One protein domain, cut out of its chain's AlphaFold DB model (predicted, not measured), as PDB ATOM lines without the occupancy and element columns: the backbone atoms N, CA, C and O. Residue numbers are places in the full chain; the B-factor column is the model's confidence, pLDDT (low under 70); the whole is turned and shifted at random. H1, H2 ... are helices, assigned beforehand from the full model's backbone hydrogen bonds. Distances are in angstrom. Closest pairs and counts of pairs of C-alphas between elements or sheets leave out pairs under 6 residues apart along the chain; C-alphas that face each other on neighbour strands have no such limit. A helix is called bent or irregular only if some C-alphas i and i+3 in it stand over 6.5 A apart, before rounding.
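AT A GLANCE: This is residues 37 to 128 of the 205 residues of the protein "Ribonucleoprotein Ro/SS-A-related protein" of Crocosphaera watsonii WH 0402 (UniProt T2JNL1). The longest helix, H2, crosses one side of a four-helix bundle in which H3 and H4 form the middle, H1 on one side and H5 on the other. The printed part has 92 residues, with five named helices, H1 to H5 in order, and no named strand: all helix. It is compact, radius of gyration of the C-alphas 12.4 A, and elongated, 39 by 25 by 21 A.

IN THESE COORDINATES: H2, residues 61 to 78, measures 25.8 A from first to last C-alpha. H1, residues 40 to 50, begins at C-alpha 40 (-39.061, 19.853, -3.735). H3 is residues 80 to 91, H4 99 to 109. H5, residues 114 to 127, 19.9 A, ends at C-alpha 127 (-33.989, 6.501, 12.818); it is irregular, C-alphas 122 and 125 being 7.4 A apart.

HOW THE PARTS SIT: H2, with residues 68 to 75 alone, touches H1 at a steep tilt of 47 degrees, closest C-alphas Leu 44 and Val 71, 6.4 A. H3 and H4, a hairpin, touch at 20 degrees, a shallow tilt, closest C-alphas Ile 87 and Pro 101, 5.3 A. H1 and H5 are apart. Every O i to N i+4 pair is within hydrogen-bond range in H1 to H4; in H5, 8 of 10.

THE WHOLE: The farthest C-alphas, Tyr 57 and Pro 114, are 39.6 A apart. The printed part has no cut and no long link. Residues 53 to 62 have pLDDT under 70.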
ATOM      1  N   ASP A  37     -38.957  29.663  -6.124       89.19
ATOM      2  CA  ASP A  37     -39.252  28.287  -5.762       89.19
ATOM      3  C   ASP A  37     -37.993  27.633  -5.171       89.19
ATOM      4  O   ASP A  37     -36.921  27.578  -5.781       89.19
ATOM      5  N   ALA A  38     -38.109  27.151  -3.934       87.38
ATOM      6  CA  ALA A  38     -37.028  26.427  -3.279       87.38
ATOM      7  C   ALA A  38     -36.781  25.063  -3.946       87.38
ATOM      8  O   ALA A  38     -35.674  24.521  -3.844       87.38
ATOM      9  N   GLY A  39     -37.799  24.520  -4.614       90.88
ATOM     10  CA  GLY A  39     -37.817  23.178  -5.160       90.88
ATOM     11  C   GLY A  39     -38.068  22.113  -4.089       90.88
ATOM     12  O   GLY A  39     -37.746  22.274  -2.904       90.88
ATOM     13  N   LEU A  40     -38.598  20.980  -4.550       92.75
ATOM     14  CA  LEU A  40     -39.061  19.853  -3.735       92.75
ATOM     15  C   LEU A  40     -38.059  19.429  -2.649       92.75
ATOM     16  O   LEU A  40     -38.396  19.350  -1.470       92.75
ATOM     17  N   TRP A  41     -36.798  19.211  -3.024       95.00
ATOM     18  CA  TRP A  41     -35.784  18.644  -2.127       95.00
ATOM     19  C   TRP A  41     -35.321  19.598  -1.024       95.00
ATOM     20  O   TRP A  41     -35.087  19.169   0.107       95.00
ATOM     21  N   LYS A  42     -35.197  20.898  -1.320       93.19
ATOM     22  CA  LYS A  42     -34.826  21.885  -0.291       93.19
ATOM     23  C   LYS A  42     -35.967  22.078   0.700       93.19
ATOM     24  O   LYS A  42     -35.712  22.240   1.893       93.19
ATOM     25  N   LEU A  43     -37.204  22.049   0.204       91.44
ATOM     26  CA  LEU A  43     -38.399  22.166   1.026       91.44
ATOM     27  C   LEU A  43     -38.545  20.932   1.929       91.44
ATOM     28  O   LEU A  43     -38.637  21.094   3.144       91.44
ATOM     29  N   LEU A  44     -38.406  19.723   1.373       94.50
ATOM     30  CA  LEU A  44     -38.378  18.473   2.135       94.50
ATOM     31  C   LEU A  44     -37.351  18.521   3.275       94.50
ATOM     32  O   LEU A  44     -37.705  18.302   4.435       94.50
ATOM     33  N   ARG A  45     -36.088  18.850   2.967       95.00
ATOM     34  CA  ARG A  45     -35.024  18.936   3.978       95.00
ATOM     35  C   ARG A  45     -35.368  19.950   5.067       95.00
ATOM     36  O   ARG A  45     -35.173  19.668   6.245       95.00
ATOM     37  N   ARG A  46     -35.893  21.123   4.700       92.06
ATOM     38  CA  ARG A  46     -36.304  22.146   5.672       92.06
ATOM     39  C   ARG A  46     -37.372  21.608   6.621       92.06
ATOM     40  O   ARG A  46     -37.229  21.767   7.831       92.06
ATOM     41  N   CYS A  47     -38.405  20.963   6.089       90.94
ATOM     42  CA  CYS A  47     -39.472  20.401   6.907       90.94
ATOM     43  C   CYS A  47     -38.971  19.270   7.812       90.94
ATOM     44  O   CYS A  47     -39.363  19.215   8.972       90.94
ATOM     45  N   LEU A  48     -38.057  18.421   7.334       94.25
ATOM     46  CA  LEU A  48     -37.450  17.369   8.154       94.25
ATOM     47  C   LEU A  48     -36.565  17.911   9.284       94.25
ATOM     48  O   LEU A  48     -36.443  17.245  10.305       94.25
ATOM     49  N   LEU A  49     -35.948  19.088   9.116       93.25
ATOM     50  CA  LEU A  49     -35.073  19.691  10.128       93.25
ATOM     51  C   LEU A  49     -35.821  20.561  11.148       93.25
ATOM     52  O   LEU A  49     -35.462  20.583  12.322       93.25
ATOM     53  N   ILE A  50     -36.820  21.325  10.706       88.50
ATOM     54  CA  ILE A  50     -37.503  22.320  11.551       88.50
ATOM     55  C   ILE A  50     -38.869  21.800  12.027       88.50
ATOM     56  O   ILE A  50     -39.345  22.162  13.104       88.50
ATOM     57  N   GLY A  51     -39.497  20.917  11.248       83.69
ATOM     58  CA  GLY A  51     -40.878  20.493  11.442       83.69
ATOM     59  C   GLY A  51     -41.890  21.598  11.135       83.69
ATOM     60  O   GLY A  51     -41.569  22.642  10.570       83.69
ATOM     61  N   THR A  52     -43.138  21.359  11.535       72.75
ATOM     62  CA  THR A  52     -44.282  22.278  11.358       72.75
ATOM     63  C   THR A  52     -44.776  22.845  12.694       72.75
ATOM     64  O   THR A  52     -45.855  23.426  12.792       72.75
ATOM     65  N   ALA A  53     -43.996  22.651  13.767       52.47
ATOM     66  CA  ALA A  53     -44.424  22.881  15.145       52.47
ATOM     67  C   ALA A  53     -44.566  24.366  15.524       52.47
ATOM     68  O   ALA A  53     -45.373  24.672  16.403       52.47
ATOM     69  N   GLN A  54     -43.845  25.272  14.856       49.50
ATOM     70  CA  GLN A  54     -44.076  26.714  14.940       49.50
ATOM     71  C   GLN A  54     -45.017  27.130  13.808       49.50
ATOM     72  O   GLN A  54     -44.641  27.100  12.637       49.50
ATOM     73  N   SER A  55     -46.242  27.530  14.155       51.12
ATOM     74  CA  SER A  55     -47.102  28.276  13.236       51.12
ATOM     75  C   SER A  55     -46.323  29.485  12.727       51.12
ATOM     76  O   SER A  55     -45.881  30.319  13.521       51.12
ATOM     77  N   THR A  56     -46.119  29.577  11.417       55.41
ATOM     78  CA  THR A  56     -45.579  30.806  10.834       55.41
ATOM     79  C   THR A  56     -46.617  31.917  10.974       55.41
ATOM     80  O   THR A  56     -47.814  31.639  11.018       55.41
ATOM     81  N   TYR A  57     -46.179  33.176  10.996       45.34
ATOM     82  CA  TYR A  57     -47.072  34.340  11.100       45.34
ATOM     83  C   TYR A  57     -48.217  34.333  10.059       45.34
ATOM     84  O   TYR A  57     -49.273  34.906  10.301       45.34
ATOM     85  N   TYR A  58     -48.029  33.635   8.932       46.88
ATOM     86  CA  TYR A  58     -48.964  33.575   7.805       46.88
ATOM     87  C   TYR A  58     -49.697  32.226   7.635       46.88
ATOM     88  O   TYR A  58     -50.396  32.056   6.637       46.88
ATOM     89  N   ALA A  59     -49.525  31.247   8.536       56.69
ATOM     90  CA  ALA A  59     -50.129  29.917   8.373       56.69
ATOM     91  C   ALA A  59     -50.405  29.196   9.700       56.69
ATOM     92  O   ALA A  59     -49.574  29.191  10.613       56.69
ATOM     93  N   GLN A  60     -51.550  28.514   9.777       59.12
ATOM     94  CA  GLN A  60     -51.893  27.675  10.924       59.12
ATOM     95  C   GLN A  60     -51.114  26.348  10.909       59.12
ATOM     96  O   GLN A  60     -50.727  25.831   9.864       59.12
ATOM     97  N   LYS A  61     -50.915  25.753  12.091       61.38
ATOM     98  CA  LYS A  61     -50.133  24.514  12.274       61.38
ATOM     99  C   LYS A  61     -50.660  23.315  11.465       61.38
ATOM    100  O   LYS A  61     -49.859  22.496  11.024       61.38
ATOM    101  N   ARG A  62     -51.984  23.201  11.281       68.00
ATOM    102  CA  ARG A  62     -52.596  22.127  10.471       68.00
ATOM    103  C   ARG A  62     -52.231  22.265   8.998       68.00
ATOM    104  O   ARG A  62     -51.622  21.355   8.463       68.00
ATOM    105  N   GLU A  63     -52.463  23.439   8.421       70.38
ATOM    106  CA  GLU A  63     -52.155  23.719   7.013       70.38
ATOM    107  C   GLU A  63     -50.675  23.485   6.681       70.38
ATOM    108  O   GLU A  63     -50.357  22.868   5.674       70.38
ATOM    109  N   LEU A  64     -49.756  23.916   7.553       75.00
ATOM    110  CA  LEU A  64     -48.321  23.666   7.356       75.00
ATOM    111  C   LEU A  64     -47.968  22.176   7.407       75.00
ATOM    112  O   LEU A  64     -46.988  21.749   6.802       75.00
ATOM    113  N   THR A  65     -48.735  21.396   8.169       81.44
ATOM    114  CA  THR A  65     -48.558  19.944   8.256       81.44
ATOM    115  C   THR A  65     -49.098  19.255   7.012       81.44
ATOM    116  O   THR A  65     -48.440  18.341   6.526       81.44
ATOM    117  N   ASP A  66     -50.210  19.728   6.456       85.62
ATOM    118  CA  ASP A  66     -50.751  19.221   5.193       85.62
ATOM    119  C   ASP A  66     -49.779  19.498   4.033       85.62
ATOM    120  O   ASP A  66     -49.373  18.559   3.348       85.62
ATOM    121  N   ASP A  67     -49.269  20.733   3.922       85.31
ATOM    122  CA  ASP A  67     -48.238  21.100   2.936       85.31
ATOM    123  C   ASP A  67     -46.993  20.198   3.063       85.31
ATOM    124  O   ASP A  67     -46.427  19.739   2.069       85.31
ATOM    125  N   PHE A  68     -46.557  19.907   4.296       89.00
ATOM    126  CA  PHE A  68     -45.420  19.016   4.533       89.00
ATOM    127  C   PHE A  68     -45.711  17.573   4.105       89.00
ATOM    128  O   PHE A  68     -44.858  16.932   3.484       89.00
ATOM    129  N   ILE A  69     -46.897  17.055   4.425       91.31
ATOM    130  CA  ILE A  69     -47.310  15.707   4.032       91.31
ATOM    131  C   ILE A  69     -47.326  15.587   2.505       91.31
ATOM    132  O   ILE A  69     -46.844  14.586   1.974       91.31
ATOM    133  N   ASP A  70     -47.836  16.593   1.800       92.25
ATOM    134  CA  ASP A  70     -47.933  16.571   0.340       92.25
ATOM    135  C   ASP A  70     -46.559  16.637  -0.330       92.25
ATOM    136  O   ASP A  70     -46.271  15.843  -1.229       92.25
ATOM    137  N   VAL A  71     -45.658  17.476   0.186       93.62
ATOM    138  CA  VAL A  71     -44.246  17.519  -0.235       93.62
ATOM    139  C   VAL A  71     -43.577  16.161  -0.038       93.62
ATOM    140  O   VAL A  71     -42.857  15.688  -0.916       93.62
ATOM    141  N   LEU A  72     -43.808  15.514   1.105       94.44
ATOM    142  CA  LEU A  72     -43.247  14.196   1.389       94.44
ATOM    143  C   LEU A  72     -43.786  13.128   0.441       94.44
ATOM    144  O   LEU A  72     -42.996  12.348  -0.082       94.44
ATOM    145  N   LYS A  73     -45.099  13.096   0.191       94.38
ATOM    146  CA  LYS A  73     -45.706  12.155  -0.763       94.38
ATOM    147  C   LYS A  73     -45.114  12.335  -2.157       94.38
ATOM    148  O   LYS A  73     -44.654  11.364  -2.747       94.38
ATOM    149  N   GLN A  74     -45.039  13.579  -2.632       95.25
ATOM    150  CA  GLN A  74     -44.447  13.890  -3.931       95.25
ATOM    151  C   GLN A  74     -42.976  13.458  -4.002       95.25
ATOM    152  O   GLN A  74     -42.541  12.896  -5.007       95.25
ATOM    153  N   ALA A  75     -42.202  13.683  -2.937       96.25
ATOM    154  CA  ALA A  75     -40.807  13.266  -2.882       96.25
ATOM    155  C   ALA A  75     -40.647  11.738  -2.869       96.25
ATOM    156  O   ALA A  75     -39.757  11.227  -3.543       96.25
ATOM    157  N   VAL A  76     -41.515  11.015  -2.153       96.44
ATOM    158  CA  VAL A  76     -41.518   9.541  -2.118       96.44
ATOM    159  C   VAL A  76     -41.865   8.960  -3.485       96.44
ATOM    160  O   VAL A  76     -41.227   7.997  -3.902       96.44
ATOM    161  N   ASP A  77     -42.828   9.555  -4.193       95.25
ATOM    162  CA  ASP A  77     -43.197   9.135  -5.549       95.25
ATOM    163  C   ASP A  77     -42.093   9.449  -6.576       95.25
ATOM    164  O   ASP A  77     -41.967   8.750  -7.578       95.25
ATOM    165  N   THR A  78     -41.279  10.480  -6.323       96.06
ATOM    166  CA  THR A  78     -40.183  10.889  -7.217       96.06
ATOM    167  C   THR A  78     -38.924  10.044  -7.016       96.06
ATOM    168  O   THR A  78     -38.369   9.530  -7.983       96.06
ATOM    169  N   ASP A  79     -38.431   9.945  -5.779       97.00
ATOM    170  CA  ASP A  79     -37.219   9.193  -5.439       97.00
ATOM    171  C   ASP A  79     -37.245   8.794  -3.949       97.00
ATOM    172  O   ASP A  79     -36.818   9.562  -3.073       97.00
ATOM    173  N   PRO A  80     -37.734   7.584  -3.629       96.94
ATOM    174  CA  PRO A  80     -37.847   7.138  -2.247       96.94
ATOM    175  C   PRO A  80     -36.484   6.892  -1.581       96.94
ATOM    176  O   PRO A  80     -36.363   7.061  -0.366       96.94
ATOM    177  N   GLY A  81     -35.447   6.535  -2.346       97.44
ATOM    178  CA  GLY A  81     -34.097   6.315  -1.817       97.44
ATOM    179  C   GLY A  81     -33.451   7.620  -1.351       97.44
ATOM    180  O   GLY A  81     -32.835   7.692  -0.279       97.44
ATOM    181  N   ARG A  82     -33.669   8.701  -2.103       97.69
ATOM    182  CA  ARG A  82     -33.254  10.040  -1.684       97.69
ATOM    183  C   ARG A  82     -34.037  10.529  -0.472       97.69
ATOM    184  O   ARG A  82     -33.424  11.083   0.440       97.69
ATOM    185  N   VAL A  83     -35.351  10.293  -0.412       97.94
ATOM    186  CA  VAL A  83     -36.149  10.609   0.789       97.94
ATOM    187  C   VAL A  83     -35.591   9.889   2.014       97.94
ATOM    188  O   VAL A  83     -35.393  10.521   3.051       97.94
ATOM    189  N   ALA A  84     -35.272   8.601   1.893       97.94
ATOM    190  CA  ALA A  84     -34.680   7.831   2.979       97.94
ATOM    191  C   ALA A  84     -33.360   8.449   3.473       97.94
ATOM    192  O   ALA A  84     -33.169   8.640   4.676       97.94
ATOM    193  N   SER A  85     -32.498   8.866   2.543       97.94
ATOM    194  CA  SER A  85     -31.237   9.548   2.856       97.94
ATOM    195  C   SER A  85     -31.451  10.883   3.587       97.94
ATOM    196  O   SER A  85     -30.746  11.186   4.550       97.94
ATOM    197  N   GLU A  86     -32.446  11.676   3.178       97.88
ATOM    198  CA  GLU A  86     -32.802  12.942   3.838       97.88
ATOM    199  C   GLU A  86     -33.370  12.723   5.252       97.88
ATOM    200  O   GLU A  86     -33.034  13.467   6.177       97.88
ATOM    201  N   ILE A  87     -34.183  11.677   5.450       98.06
ATOM    202  CA  ILE A  87     -34.712  11.299   6.770       98.06
ATOM    203  C   ILE A  87     -33.564  10.912   7.708       98.06
ATOM    204  O   ILE A  87     -33.489  11.423   8.831       98.06
ATOM    205  N   VAL A  88     -32.643  10.056   7.256       97.81
ATOM    206  CA  VAL A  88     -31.465   9.659   8.043       97.81
ATOM    207  C   VAL A  88     -30.623  10.883   8.384       97.81
ATOM    208  O   VAL A  88     -30.315  11.110   9.558       97.81
ATOM    209  N   TYR A  89     -30.330  11.727   7.390       97.19
ATOM    210  CA  TYR A  89     -29.576  12.966   7.569       97.19
ATOM    211  C   TYR A  89     -30.178  13.856   8.665       97.19
ATOM    212  O   TYR A  89     -29.451  14.301   9.561       97.19
ATOM    213  N   ALA A  90     -31.495  14.080   8.629       96.12
ATOM    214  CA  ALA A  90     -32.202  14.896   9.611       96.12
ATOM    215  C   ALA A  90     -32.237  14.245  11.005       96.12
ATOM    216  O   ALA A  90     -31.984  14.919  12.008       96.12
ATOM    217  N   SER A  91     -32.484  12.933  11.074       95.69
ATOM    218  CA  SER A  91     -32.566  12.180  12.335       95.69
ATOM    219  C   SER A  91     -31.234  12.104  13.092       95.69
ATOM    220  O   SER A  91     -31.215  11.867  14.300       95.69
ATOM    221  N   ASN A  92     -30.103  12.298  12.407       93.25
ATOM    222  CA  ASN A  92     -28.752  12.278  12.975       93.25
ATOM    223  C   ASN A  92     -28.415  13.582  13.727       93.25
ATOM    224  O   ASN A  92     -27.390  14.211  13.474       93.25
ATOM    225  N   GLY A  93     -29.308  14.014  14.625       90.44
ATOM    226  CA  GLY A  93     -29.111  15.167  15.513       90.44
ATOM    227  C   GLY A  93     -29.169  16.538  14.833       90.44
ATOM    228  O   GLY A  93     -28.800  17.531  15.451       90.44
ATOM    229  N   ARG A  94     -29.597  16.604  13.567       93.50
ATOM    230  CA  ARG A  94     -29.684  17.861  12.804       93.50
ATOM    231  C   ARG A  94     -31.062  18.501  12.878       93.50
ATOM    232  O   ARG A  94     -31.172  19.716  12.744       93.50
ATOM    233  N   SER A  95     -32.097  17.687  13.050       93.44
ATOM    234  CA  SER A  95     -33.443  18.182  13.290       93.44
ATOM    235  C   SER A  95     -33.590  18.733  14.708       93.44
ATOM    236  O   SER A  95     -33.001  18.200  15.648       93.44
ATOM    237  N   ILE A  96     -34.430  19.760  14.868       90.81
ATOM    238  CA  ILE A  96     -34.815  20.327  16.171       90.81
ATOM    239  C   ILE A  96     -35.428  19.240  17.067       90.81
ATOM    240  O   ILE A  96     -35.198  19.215  18.275       90.81
ATOM    241  N   ASN A  97     -36.213  18.333  16.478       86.75
ATOM    242  CA  ASN A  97     -36.759  17.153  17.143       86.75
ATOM    243  C   ASN A  97     -36.884  15.973  16.168       86.75
ATOM    244  O   ASN A  97     -36.894  16.143  14.950       86.75
ATOM    245  N   ASN A  98     -37.013  14.758  16.695       91.44
ATOM    246  CA  ASN A  98     -37.155  13.570  15.849       91.44
ATOM    247  C   ASN A  98     -38.585  13.341  15.336       91.44
ATOM    248  O   ASN A  98     -38.775  12.468  14.496       91.44
ATOM    249  N   SER A  99     -39.572  14.142  15.747       91.94
ATOM    250  CA  SER A  99     -40.967  13.983  15.323       91.94
ATOM    251  C   SER A  99     -41.132  14.113  13.805       91.94
ATOM    252  O   SER A  99     -41.791  13.281  13.185       91.94
ATOM    253  N   ALA A 100     -40.494  15.107  13.172       93.38
ATOM    254  CA  ALA A 100     -40.588  15.286  11.719       93.38
ATOM    255  C   ALA A 100     -39.920  14.141  10.920       93.38
ATOM    256  O   ALA A 100     -40.577  13.596  10.029       93.38
ATOM    257  N   PRO A 101     -38.688  13.693  11.245       96.12
ATOM    258  CA  PRO A 101     -38.116  12.480  10.657       96.12
ATOM    259  C   PRO A 101     -38.963  11.218  10.869       96.12
ATOM    260  O   PRO A 101     -39.098  10.421   9.944       96.12
ATOM    261  N   LEU A 102     -39.570  11.037  12.049       95.75
ATOM    262  CA  LEU A 102     -40.433   9.883  12.336       95.75
ATOM    263  C   LEU A 102     -41.736   9.921  11.526       95.75
ATOM    264  O   LEU A 102     -42.167   8.886  11.022       95.75
ATOM    265  N   LEU A 103     -42.336  11.101  11.338       94.06
ATOM    266  CA  LEU A 103     -43.471  11.282  10.430       94.06
ATOM    267  C   LEU A 103     -43.079  10.957   8.979       94.06
ATOM    268  O   LEU A 103     -43.793  10.221   8.297       94.06
ATOM    269  N   GLY A 104     -41.917  11.446   8.536       95.81
ATOM    270  CA  GLY A 104     -41.351  11.125   7.225       95.81
ATOM    271  C   GLY A 104     -41.144   9.625   7.024       95.81
ATOM    272  O   GLY A 104     -41.483   9.095   5.970       95.81
ATOM    273  N   LEU A 105     -40.675   8.922   8.056       97.12
ATOM    274  CA  LEU A 105     -40.493   7.472   8.041       97.12
ATOM    275  C   LEU A 105     -41.827   6.720   7.866       97.12
ATOM    276  O   LEU A 105     -41.898   5.758   7.100       97.12
ATOM    277  N   VAL A 106     -42.903   7.173   8.524       96.19
ATOM    278  CA  VAL A 106     -44.250   6.605   8.321       96.19
ATOM    279  C   VAL A 106     -44.721   6.832   6.888       96.19
ATOM    280  O   VAL A 106     -45.191   5.888   6.255       96.19
ATOM    281  N   LEU A 107     -44.559   8.040   6.347       95.56
ATOM    282  CA  LEU A 107     -44.982   8.351   4.980       95.56
ATOM    283  C   LEU A 107     -44.171   7.586   3.927       95.56
ATOM    284  O   LEU A 107     -44.758   7.058   2.985       95.56
ATOM    285  N   LEU A 108     -42.863   7.406   4.133       97.19
ATOM    286  CA  LEU A 108     -42.027   6.550   3.284       97.19
ATOM    287  C   LEU A 108     -42.550   5.105   3.258       97.19
ATOM    288  O   LEU A 108     -42.648   4.499   2.194       97.19
ATOM    289  N   SER A 109     -42.987   4.571   4.406       96.19
ATOM    290  CA  SER A 109     -43.568   3.221   4.476       96.19
ATOM    291  C   SER A 109     -44.870   3.067   3.670       96.19
ATOM    292  O   SER A 109     -45.264   1.943   3.339       96.19
ATOM    293  N   MET A 110     -45.583   4.171   3.408       95.12
ATOM    294  CA  MET A 110     -46.833   4.206   2.636       95.12
ATOM    295  C   MET A 110     -46.594   4.285   1.121       95.12
ATOM    296  O   MET A 110     -47.554   4.158   0.361       95.12
ATOM    297  N   GLY A 111     -45.339   4.453   0.686       93.06
ATOM    298  CA  GLY A 111     -44.957   4.406  -0.720       93.06
ATOM    299  C   GLY A 111     -45.418   3.109  -1.390       93.06
ATOM    300  O   GLY A 111     -45.350   2.015  -0.818       93.06
ATOM    301  N   LYS A 112     -45.939   3.230  -2.615       91.38
ATOM    302  CA  LYS A 112     -46.514   2.092  -3.351       91.38
ATOM    303  C   LYS A 112     -45.437   1.188  -3.952       91.38
ATOM    304  O   LYS A 112     -45.673  -0.010  -4.112       91.38
ATOM    305  N   THR A 113     -44.278   1.762  -4.257       94.25
ATOM    306  CA  THR A 113     -43.171   1.098  -4.939       94.25
ATOM    307  C   THR A 113     -42.422   0.128  -4.007       94.25
ATOM    308  O   THR A 113     -42.349   0.366  -2.793       94.25
ATOM    309  N   PRO A 114     -41.897  -1.001  -4.520       94.75
ATOM    310  CA  PRO A 114     -41.033  -1.898  -3.748       94.75
ATOM    311  C   PRO A 114     -39.816  -1.177  -3.157       94.75
ATOM    312  O   PRO A 114     -39.495  -1.378  -1.988       94.75
ATOM    313  N   GLU A 115     -39.224  -0.260  -3.919       95.75
ATOM    314  CA  GLU A 115     -38.044   0.515  -3.538       95.75
ATOM    315  C   GLU A 115     -38.320   1.370  -2.293       95.75
ATOM    316  O   GLU A 115     -37.484   1.448  -1.398       95.75
ATOM    317  N   ALA A 116     -39.519   1.954  -2.171       95.81
ATOM    318  CA  ALA A 116     -39.905   2.709  -0.978       95.81
ATOM    319  C   ALA A 116     -40.013   1.824   0.269       95.81
ATOM    320  O   ALA A 116     -39.597   2.216   1.361       95.81
ATOM    321  N   LYS A 117     -40.540   0.606   0.108       95.31
ATOM    322  CA  LYS A 117     -40.671  -0.368   1.199       95.31
ATOM    323  C   LYS A 117     -39.311  -0.878   1.665       95.31
ATOM    324  O   LYS A 117     -39.097  -1.022   2.869       95.31
ATOM    325  N   GLU A 118     -38.408  -1.144   0.729       96.12
ATOM    326  CA  GLU A 118     -37.032  -1.548   1.018       96.12
ATOM    327  C   GLU A 118     -36.249  -0.417   1.685       96.12
ATOM    328  O   GLU A 118     -35.660  -0.633   2.744       96.12
ATOM    329  N   ALA A 119     -36.335   0.802   1.147       97.19
ATOM    330  CA  ALA A 119     -35.700   1.978   1.727       97.19
ATOM    331  C   ALA A 119     -36.187   2.237   3.161       97.19
ATOM    332  O   ALA A 119     -35.372   2.449   4.055       97.19
ATOM    333  N   PHE A 120     -37.501   2.138   3.409       97.56
ATOM    334  CA  PHE A 120     -38.079   2.227   4.753       97.56
ATOM    335  C   PHE A 120     -37.489   1.187   5.711       97.56
ATOM    336  O   PHE A 120     -37.070   1.546   6.811       97.56
ATOM    337  N   ARG A 121     -37.444  -0.091   5.304       96.62
ATOM    338  CA  ARG A 121     -36.894  -1.179   6.131       96.62
ATOM    339  C   ARG A 121     -35.428  -0.939   6.476       96.62
ATOM    340  O   ARG A 121     -35.050  -1.124   7.628       96.62
ATOM    341  N   ALA A 122     -34.634  -0.512   5.496       96.94
ATOM    342  CA  ALA A 122     -33.202  -0.299   5.659       96.94
ATOM    343  C   ALA A 122     -32.891   0.783   6.702       96.94
ATOM    344  O   ALA A 122     -32.080   0.559   7.595       96.94
ATOM    345  N   ILE A 123     -33.577   1.929   6.640       97.44
ATOM    346  CA  ILE A 123     -33.275   3.065   7.527       97.44
ATOM    347  C   ILE A 123     -33.985   3.002   8.886       97.44
ATOM    348  O   ILE A 123     -33.679   3.792   9.780       97.44
ATOM    349  N   PHE A 124     -34.957   2.101   9.058       97.25
ATOM    350  CA  PHE A 124     -35.770   2.013  10.273       97.25
ATOM    351  C   PHE A 124     -34.948   1.963  11.578       97.25
ATOM    352  O   PHE A 124     -35.180   2.818  12.441       97.25
ATOM    353  N   PRO A 125     -33.980   1.035  11.755       94.69
ATOM    354  CA  PRO A 125     -33.203   0.953  12.994       94.69
ATOM    355  C   PRO A 125     -32.305   2.178  13.214       94.69
ATOM    356  O   PRO A 125     -32.027   2.541  14.358       94.69
ATOM    357  N   GLU A 126     -31.886   2.848  12.139       95.06
ATOM    358  CA  GLU A 126     -31.064   4.052  12.231       95.06
ATOM    359  C   GLU A 126     -31.853   5.249  12.750       95.06
ATOM    360  O   GLU A 126     -31.301   6.056  13.492       95.06
ATOM    361  N   VAL A 127     -33.133   5.379  12.394       96.69
ATOM    362  CA  VAL A 127     -33.989   6.501  12.818       96.69
ATOM    363  C   VAL A 127     -34.637   6.211  14.181       96.69
ATOM    364  O   VAL A 127     -34.648   7.052  15.091       96.69
ATOM    365  N   VAL A 128     -35.144   4.991  14.372       96.12
ATOM    366  CA  VAL A 128     -35.870   4.571  15.578       96.12
ATOM    367  C   VAL A 128     -34.902   3.955  16.592       96.12
ATOM    368  O   VAL A 128     -34.813   2.746  16.763       96.12
TER     369      VAL A 128